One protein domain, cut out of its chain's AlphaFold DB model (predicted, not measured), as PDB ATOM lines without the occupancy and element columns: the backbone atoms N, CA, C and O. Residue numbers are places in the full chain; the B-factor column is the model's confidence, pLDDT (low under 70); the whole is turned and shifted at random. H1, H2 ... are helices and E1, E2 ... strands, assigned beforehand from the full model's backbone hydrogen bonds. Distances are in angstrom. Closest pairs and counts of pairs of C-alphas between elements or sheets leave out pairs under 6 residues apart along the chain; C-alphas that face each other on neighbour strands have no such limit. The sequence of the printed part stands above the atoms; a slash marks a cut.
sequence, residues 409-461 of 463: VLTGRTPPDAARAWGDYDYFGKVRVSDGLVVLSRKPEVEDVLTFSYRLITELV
ATOM      1  N   VAL A 409      37.620 -56.121   1.787       96.38
ATOM      2  CA  VAL A 409      38.237 -55.264   2.806       96.38
ATOM      3  C   VAL A 409      39.748 -55.245   2.594       96.38
ATOM      4  O   VAL A 409      40.368 -56.288   2.401       96.38
ATOM      5  N   LEU A 410      40.335 -54.051   2.625       96.94
ATOM      6  CA  LEU A 410      41.774 -53.826   2.563       96.94
ATOM      7  C   LEU A 410      42.278 -53.435   3.945       96.94
ATOM      8  O   LEU A 410      41.738 -52.525   4.572       96.94
ATOM      9  N   THR A 411      43.338 -54.084   4.399       96.88
ATOM     10  CA  THR A 411      44.022 -53.748   5.649       96.88
ATOM     11  C   THR A 411      45.518 -53.833   5.433       96.88
ATOM     12  O   THR A 411      45.988 -54.723   4.724       96.88
ATOM     13  N   GLY A 412      46.274 -52.957   6.078       96.69
ATOM     14  CA  GLY A 412      47.718 -53.087   6.118       96.69
ATOM     15  C   GLY A 412      48.368 -52.023   6.978       96.69
ATOM     16  O   GLY A 412      47.708 -51.134   7.510       96.69
ATOM     17  N   ARG A 413      49.684 -52.138   7.093       96.81
ATOM     18  CA  ARG A 413      50.543 -51.210   7.818       96.81
ATOM     19  C   ARG A 413      51.622 -50.700   6.882       96.81
ATOM     20  O   ARG A 413      52.015 -51.392   5.938       96.81
ATOM     21  N   THR A 414      52.080 -49.484   7.125       96.06
ATOM     22  CA  THR A 414      53.219 -48.926   6.401       96.06
ATOM     23  C   THR A 414      54.480 -49.736   6.728       96.06
ATOM     24  O   THR A 414      54.800 -49.908   7.900       96.06
ATOM     25  N   PRO A 415      55.213 -50.271   5.733       93.69
ATOM     26  CA  PRO A 415      56.449 -51.000   6.001       93.69
ATOM     27  C   PRO A 415      57.468 -50.126   6.749       93.69
ATOM     28  O   PRO A 415      57.537 -48.930   6.457       93.69
ATOM     29  N   PRO A 416      58.327 -50.687   7.622       91.06
ATOM     30  CA  PRO A 416      59.273 -49.904   8.427       91.06
ATOM     31  C   PRO A 416      60.177 -48.966   7.609       91.06
ATOM     32  O   PRO A 416      60.445 -47.836   8.015       91.06
ATOM     33  N   ASP A 417      60.605 -49.401   6.420       90.31
ATOM     34  CA  ASP A 417      61.443 -48.591   5.525       90.31
ATOM     35  C   ASP A 417      60.687 -47.380   4.955       90.31
ATOM     36  O   ASP A 417      61.251 -46.297   4.796       90.31
ATOM     37  N   ALA A 418      59.391 -47.549   4.690       88.62
ATOM     38  CA  ALA A 418      58.497 -46.507   4.198       88.62
ATOM     39  C   ALA A 418      58.015 -45.577   5.324       88.62
ATOM     40  O   ALA A 418      57.839 -44.376   5.101       88.62
ATOM     41  N   ALA A 419      57.863 -46.104   6.543       90.25
ATOM     42  CA  ALA A 419      57.436 -45.347   7.715       90.25
ATOM     43  C   ALA A 419      58.415 -44.208   8.048       90.25
ATOM     44  O   ALA A 419      57.999 -43.132   8.468       90.25
ATOM     45  N   ARG A 420      59.713 -44.376   7.754       79.69
ATOM     46  CA  ARG A 420      60.711 -43.297   7.897       79.69
ATOM     47  C   ARG A 420      60.446 -42.094   6.989       79.69
ATOM     48  O   ARG A 420      60.783 -40.976   7.360       79.69
ATOM     49  N   ALA A 421      59.888 -42.317   5.799       82.06
ATOM     50  CA  ALA A 421      59.630 -41.258   4.825       82.06
ATOM     51  C   ALA A 421      58.240 -40.627   4.989       82.06
ATOM     52  O   ALA A 421      58.071 -39.445   4.684       82.06
ATOM     53  N   TRP A 422      57.250 -41.408   5.435       86.06
ATOM     54  CA  TRP A 422      55.833 -41.020   5.398       86.06
ATOM     55  C   TRP A 422      55.098 -41.119   6.742       86.06
ATOM     56  O   TRP A 422      53.902 -40.833   6.788       86.06
ATOM     57  N   GLY A 423      55.798 -41.483   7.817       89.88
ATOM     58  CA  GLY A 423      55.216 -41.783   9.124       89.88
ATOM     59  C   GLY A 423      54.656 -43.202   9.198       89.88
ATOM     60  O   GLY A 423      54.337 -43.809   8.173       89.88
ATOM     61  N   ASP A 424      54.540 -43.729  10.417       95.44
ATOM     62  CA  ASP A 424      53.913 -45.029  10.644       95.44
ATOM     63  C   ASP A 424      52.393 -44.883  10.754       95.44
ATOM     64  O   ASP A 424      51.870 -44.047  11.503       95.44
ATOM     65  N   TYR A 425      51.677 -45.676   9.968       94.75
ATOM     66  CA  TYR A 425      50.224 -45.699   9.980       94.75
ATOM     67  C   TYR A 425      49.694 -47.056   9.544       94.75
ATOM     68  O   TYR A 425      50.192 -47.681   8.599       94.75
ATOM     69  N   ASP A 426      48.608 -47.440  10.199       96.81
ATOM     70  CA  ASP A 426      47.720 -48.498   9.760       96.81
ATOM     71  C   ASP A 426      46.723 -47.914   8.759       96.81
ATOM     72  O   ASP A 426      46.277 -46.768   8.880       96.81
ATOM     73  N   TYR A 427      46.346 -48.689   7.752       96.00
ATOM     74  CA  TYR A 427      45.273 -48.327   6.842       96.00
ATOM     75  C   TYR A 427      44.221 -49.421   6.781       96.00
ATOM     76  O   TYR A 427      44.512 -50.618   6.798       96.00
ATOM     77  N   PHE A 428      42.975 -48.978   6.690       97.12
ATOM     78  CA  PHE A 428      41.806 -49.821   6.519       97.12
ATOM     79  C   PHE A 428      40.960 -49.261   5.387       97.12
ATOM     80  O   PHE A 428      40.851 -48.049   5.211       97.12
ATOM     81  N   GLY A 429      40.353 -50.128   4.599       96.38
ATOM     82  CA  GLY A 429      39.618 -49.689   3.437       96.38
ATOM     83  C   GLY A 429      38.733 -50.749   2.834       96.38
ATOM     84  O   GLY A 429      38.688 -51.888   3.292       96.38
ATOM     85  N   LYS A 430      37.990 -50.347   1.812       97.38
ATOM     86  CA  LYS A 430      37.005 -51.184   1.134       97.38
ATOM     87  C   LYS A 430      37.113 -50.977  -0.366       97.38
ATOM     88  O   LYS A 430      37.334 -49.850  -0.815       97.38
ATOM     89  N   VAL A 431      36.943 -52.058  -1.124       95.81
ATOM     90  CA  VAL A 431      36.772 -52.009  -2.577       95.81
ATOM     91  C   VAL A 431      35.322 -52.319  -2.898       95.81
ATOM     92  O   VAL A 431      34.800 -53.378  -2.543       95.81
ATOM     93  N   ARG A 432      34.663 -51.389  -3.582       90.31
ATOM     94  CA  ARG A 432      33.311 -51.588  -4.085       90.31
ATOM     95  C   ARG A 432      33.368 -52.466  -5.333       90.31
ATOM     96  O   ARG A 432      33.961 -52.086  -6.335       90.31
ATOM     97  N   VAL A 433      32.742 -53.640  -5.281       88.75
ATOM     98  CA  VAL A 433      32.821 -54.647  -6.358       88.75
ATOM     99  C   VAL A 433      32.176 -54.161  -7.664       88.75
ATOM    100  O   VAL A 433      32.626 -54.536  -8.741       88.75
ATOM    101  N   SER A 434      31.156 -53.298  -7.589       84.69
ATOM    102  CA  SER A 434      30.406 -52.848  -8.770       84.69
ATOM    103  C   SER A 434      31.216 -51.977  -9.731       84.69
ATOM    104  O   SER A 434      30.958 -52.003 -10.929       84.69
ATOM    105  N   ASP A 435      32.156 -51.180  -9.222       87.94
ATOM    106  CA  ASP A 435      32.901 -50.192 -10.014       87.94
ATOM    107  C   ASP A 435      34.394 -50.097  -9.664       87.94
ATOM    108  O   ASP A 435      35.124 -49.314 -10.267       87.94
ATOM    109  N   GLY A 436      34.863 -50.885  -8.698       86.44
ATOM    110  CA  GLY A 436      36.251 -50.890  -8.255       86.44
ATOM    111  C   GLY A 436      36.645 -49.685  -7.401       86.44
ATOM    112  O   GLY A 436      37.841 -49.484  -7.192       86.44
ATOM    113  N   LEU A 437      35.697 -48.880  -6.900       87.44
ATOM    114  CA  LEU A 437      36.029 -47.739  -6.044       87.44
ATOM    115  C   LEU A 437      36.741 -48.218  -4.774       87.44
ATOM    116  O   LEU A 437      36.187 -49.003  -4.003       87.44
ATOM    117  N   VAL A 438      37.947 -47.700  -4.542       93.31
ATOM    118  CA  VAL A 438      38.745 -47.984  -3.346       93.31
ATOM    119  C   VAL A 438      38.668 -46.804  -2.387       93.31
ATOM    120  O   VAL A 438      39.074 -45.692  -2.726       93.31
ATOM    121  N   VAL A 439      38.191 -47.053  -1.172       92.56
ATOM    122  CA  VAL A 439      38.211 -46.079  -0.075       92.56
ATOM    123  C   VAL A 439      39.206 -46.567   0.964       92.56
ATOM    124  O   VAL A 439      39.041 -47.667   1.480       92.56
ATOM    125  N   LEU A 440      40.226 -45.762   1.267       95.56
ATOM    126  CA  LEU A 440      41.208 -46.036   2.315       95.56
ATOM    127  C   LEU A 440      41.125 -44.950   3.386       95.56
ATOM    128  O   LEU A 440      41.091 -43.762   3.072       95.56
ATOM    129  N   SER A 441      41.162 -45.366   4.641       93.75
ATOM    130  CA  SER A 441      41.338 -44.516   5.809       93.75
ATOM    131  C   SER A 441      42.648 -44.880   6.495       93.75
ATOM    132  O   SER A 441      43.033 -46.050   6.528       93.75
ATOM    133  N   ARG A 442      43.358 -43.870   7.002       95.25
ATOM    134  CA  ARG A 442      44.664 -44.018   7.655       95.25
ATOM    135  C   ARG A 442      44.529 -43.684   9.134       95.25
ATOM    136  O   ARG A 442      43.911 -42.682   9.483       95.25
ATOM    137  N   LYS A 443      45.138 -44.499   9.989       95.56
ATOM    138  CA  LYS A 443      45.239 -44.291  11.430       95.56
ATOM    139  C   LYS A 443      46.729 -44.248  11.805       95.56
ATOM    140  O   LYS A 443      47.388 -45.275  11.672       95.56
ATOM    141  N   PRO A 444      47.276 -43.093  12.222       92.88
ATOM    142  CA  PRO A 444      48.669 -43.015  12.661       92.88
ATOM    143  C   PRO A 444      48.888 -43.903  13.896       92.88
ATOM    144  O   PRO A 444      48.004 -43.981  14.752       92.88
ATOM    145  N   GLU A 445      50.035 -44.588  13.975       88.50
ATOM    146  CA  GLU A 445      50.328 -45.521  15.080       88.50
ATOM    147  C   GLU A 445      50.661 -44.785  16.386       88.50
ATOM    148  O   GLU A 445      50.269 -45.215  17.471       88.50
ATOM    149  N   VAL A 446      51.318 -43.630  16.283       86.94
ATOM    150  CA  VAL A 446      51.623 -42.772  17.429       86.94
ATOM    151  C   VAL A 446      50.600 -41.639  17.474       86.94
ATOM    152  O   VAL A 446      50.591 -40.758  16.611       86.94
ATOM    153  N   GLU A 447      49.731 -41.640  18.489       68.50
ATOM    154  CA  GLU A 447      48.961 -40.449  18.877       68.50
ATOM    155  C   GLU A 447      49.925 -39.424  19.492       68.50
ATOM    156  O   GLU A 447      49.915 -39.163  20.694       68.50
ATOM    157  N   ASP A 448      50.805 -38.851  18.671       62.62
ATOM    158  CA  ASP A 448      51.587 -37.702  19.096       62.62
ATOM    159  C   ASP A 448      50.619 -36.564  19.423       62.62
ATOM    160  O   ASP A 448      49.661 -36.294  18.697       62.62
ATOM    161  N   VAL A 449      50.862 -35.874  20.534       53.75
ATOM    162  CA  VAL A 449      50.001 -34.792  21.046       53.75
ATOM    163  C   VAL A 449      49.861 -33.647  20.021       53.75
ATOM    164  O   VAL A 449      48.866 -32.923  20.019       53.75
ATOM    165  N   LEU A 450      50.802 -33.537  19.076       54.78
ATOM    166  CA  LEU A 450      50.747 -32.615  17.933       54.78
ATOM    167  C   LEU A 450      49.754 -33.050  16.835       54.78
ATOM    168  O   LEU A 450      49.265 -32.214  16.074       54.78
ATOM    169  N   THR A 451      49.389 -34.330  16.777       52.03
ATOM    170  CA  THR A 451      48.417 -34.897  15.833       52.03
ATOM    171  C   THR A 451      46.978 -34.508  16.185       52.03
ATOM    172  O   THR A 451      46.118 -34.513  15.306       52.03
ATOM    173  N   PHE A 452      46.694 -34.074  17.423       46.75
ATOM    174  CA  PHE A 452      45.362 -33.571  17.794       46.75
ATOM    175  C   PHE A 452      44.976 -32.320  16.980       46.75
ATOM    176  O   PHE A 452      43.828 -32.188  16.553       46.75
ATOM    177  N   SER A 453      45.952 -31.463  16.659       44.56
ATOM    178  CA  SER A 453      45.747 -30.302  15.782       44.56
ATOM    179  C   SER A 453      45.462 -30.703  14.329       44.56
ATOM    180  O   SER A 453      44.639 -30.070  13.672       44.56
ATOM    181  N   TYR A 454      46.064 -31.788  13.829       43.81
ATOM    182  CA  TYR A 454      45.760 -32.316  12.492       43.81
ATOM    183  C   TYR A 454      44.431 -33.084  12.445       43.81
ATOM    184  O   TYR A 454      43.749 -33.046  11.422       43.81
ATOM    185  N   ARG A 455      44.010 -33.722  13.546       40.25
ATOM    186  CA  ARG A 455      42.712 -34.410  13.660       40.25
ATOM    187  C   ARG A 455      41.546 -33.424  13.514       40.25
ATOM    188  O   ARG A 455      40.607 -33.708  12.782       40.25
ATOM    189  N   LEU A 456      41.671 -32.227  14.098       32.78
ATOM    190  CA  LEU A 456      40.704 -31.132  13.943       32.78
ATOM    191  C   LEU A 456      40.631 -30.593  12.505       32.78
ATOM    192  O   LEU A 456      39.541 -30.307  12.024       32.78
ATOM    193  N   ILE A 457      41.760 -30.509  11.793       36.34
ATOM    194  CA  ILE A 457      41.790 -30.084  10.381       36.34
ATOM    195  C   ILE A 457      41.248 -31.188   9.453       36.34
ATOM    196  O   ILE A 457      40.587 -30.882   8.468       36.34
ATOM    197  N   THR A 458      41.476 -32.466   9.770       35.94
ATOM    198  CA  THR A 458      40.993 -33.589   8.942       35.94
ATOM    199  C   THR A 458      39.490 -33.837   9.125       35.94
ATOM    200  O   THR A 458      38.819 -34.161   8.149       35.94
ATOM    201  N   GLU A 459      38.932 -33.628  10.325       32.69
ATOM    202  CA  GLU A 459      37.478 -33.721  10.540       32.69
ATOM    203  C   GLU A 459      36.710 -32.485  10.045       32.69
ATOM    204  O   GLU A 459      35.587 -32.636   9.571       32.69
ATOM    205  N   LEU A 460      37.317 -31.288  10.019       30.73
ATOM    206  CA  LEU A 460      36.699 -30.115   9.372       30.73
ATOM    207  C   LEU A 460      36.586 -30.243   7.840       30.73
ATOM    208  O   LEU A 460      35.862 -29.471   7.220       30.73
ATOM    209  N   VAL A 461      37.306 -31.189   7.230       32.41
ATOM    210  CA  VAL A 461      37.351 -31.429   5.773       32.41
ATOM    211  C   VAL A 461      36.455 -32.617   5.356       32.41
ATOM    212  O   VAL A 461      36.396 -32.971   4.180       32.41
TER     213      VAL A 461
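What this domain is: This is residues 409 to 461 of the 463 residues of an uncharacterized protein of Stereum hirsutum (strain FP-91666) (UniProt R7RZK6). A small sheet of three antiparallel strands, E1, E2 and E3, makes the body, with the short helix H1 beyond one end of it and the E2-E3 hairpin loop at the other. After E3 a tail, residues 447 to 461, sticks out free of the body and holds H2. The 53 printed residues have two named helices and three named strands, in the order E1, H1, E2, E3, H2; the sheet's order is E1 - E2 - E3, and the class is mixed, helices and strands. The whole is loose, with a radius of gyration of the C-alphas of 13.3 A, and flat, spanning 40 by 31 by 14 A.

Where its parts are: E2, residues 425 to 431, and E3, residues 438 to 444, are each 19.5 A long. E1, residues 409 to 413, measures 13.9 A and begins with C-alpha 409 at (38.237, -55.264, 2.806). H1, residues 416 to 422, measures 10.0 A. H2, residues 451 to 459, measures 12.2 A and ends with C-alpha 459 at (37.478, -33.721, 10.540).

How they stand to each other: E2 is the inner strand. E1 is antiparallel to it at 164 degrees, with N 410 and O 429 2.8 A apart, within hydrogen-bond range. E2 and E3 form a hairpin, antiparallel at 163 degrees, with N 428 and O 441 within range at 2.9 A. H1 is not on the sheet; its closest C-alpha pair with E2 is Ala 419 and Tyr 425, 7.6 A. H2 is not on the sheet and is apart from E1, E2 and H1. Every O i to N i+4 pair is within hydrogen-bond range in H2; in H1 1 of 3 is, beside 2 of 4 O i to N i+3 pairs.

The domain as a whole: The C-alphas of Ser 434 and Val 449, the two farthest apart, are 40.0 A apart. The printed part has no cut, and no link is long. Residues 447 to 461 have pLDDT under 70.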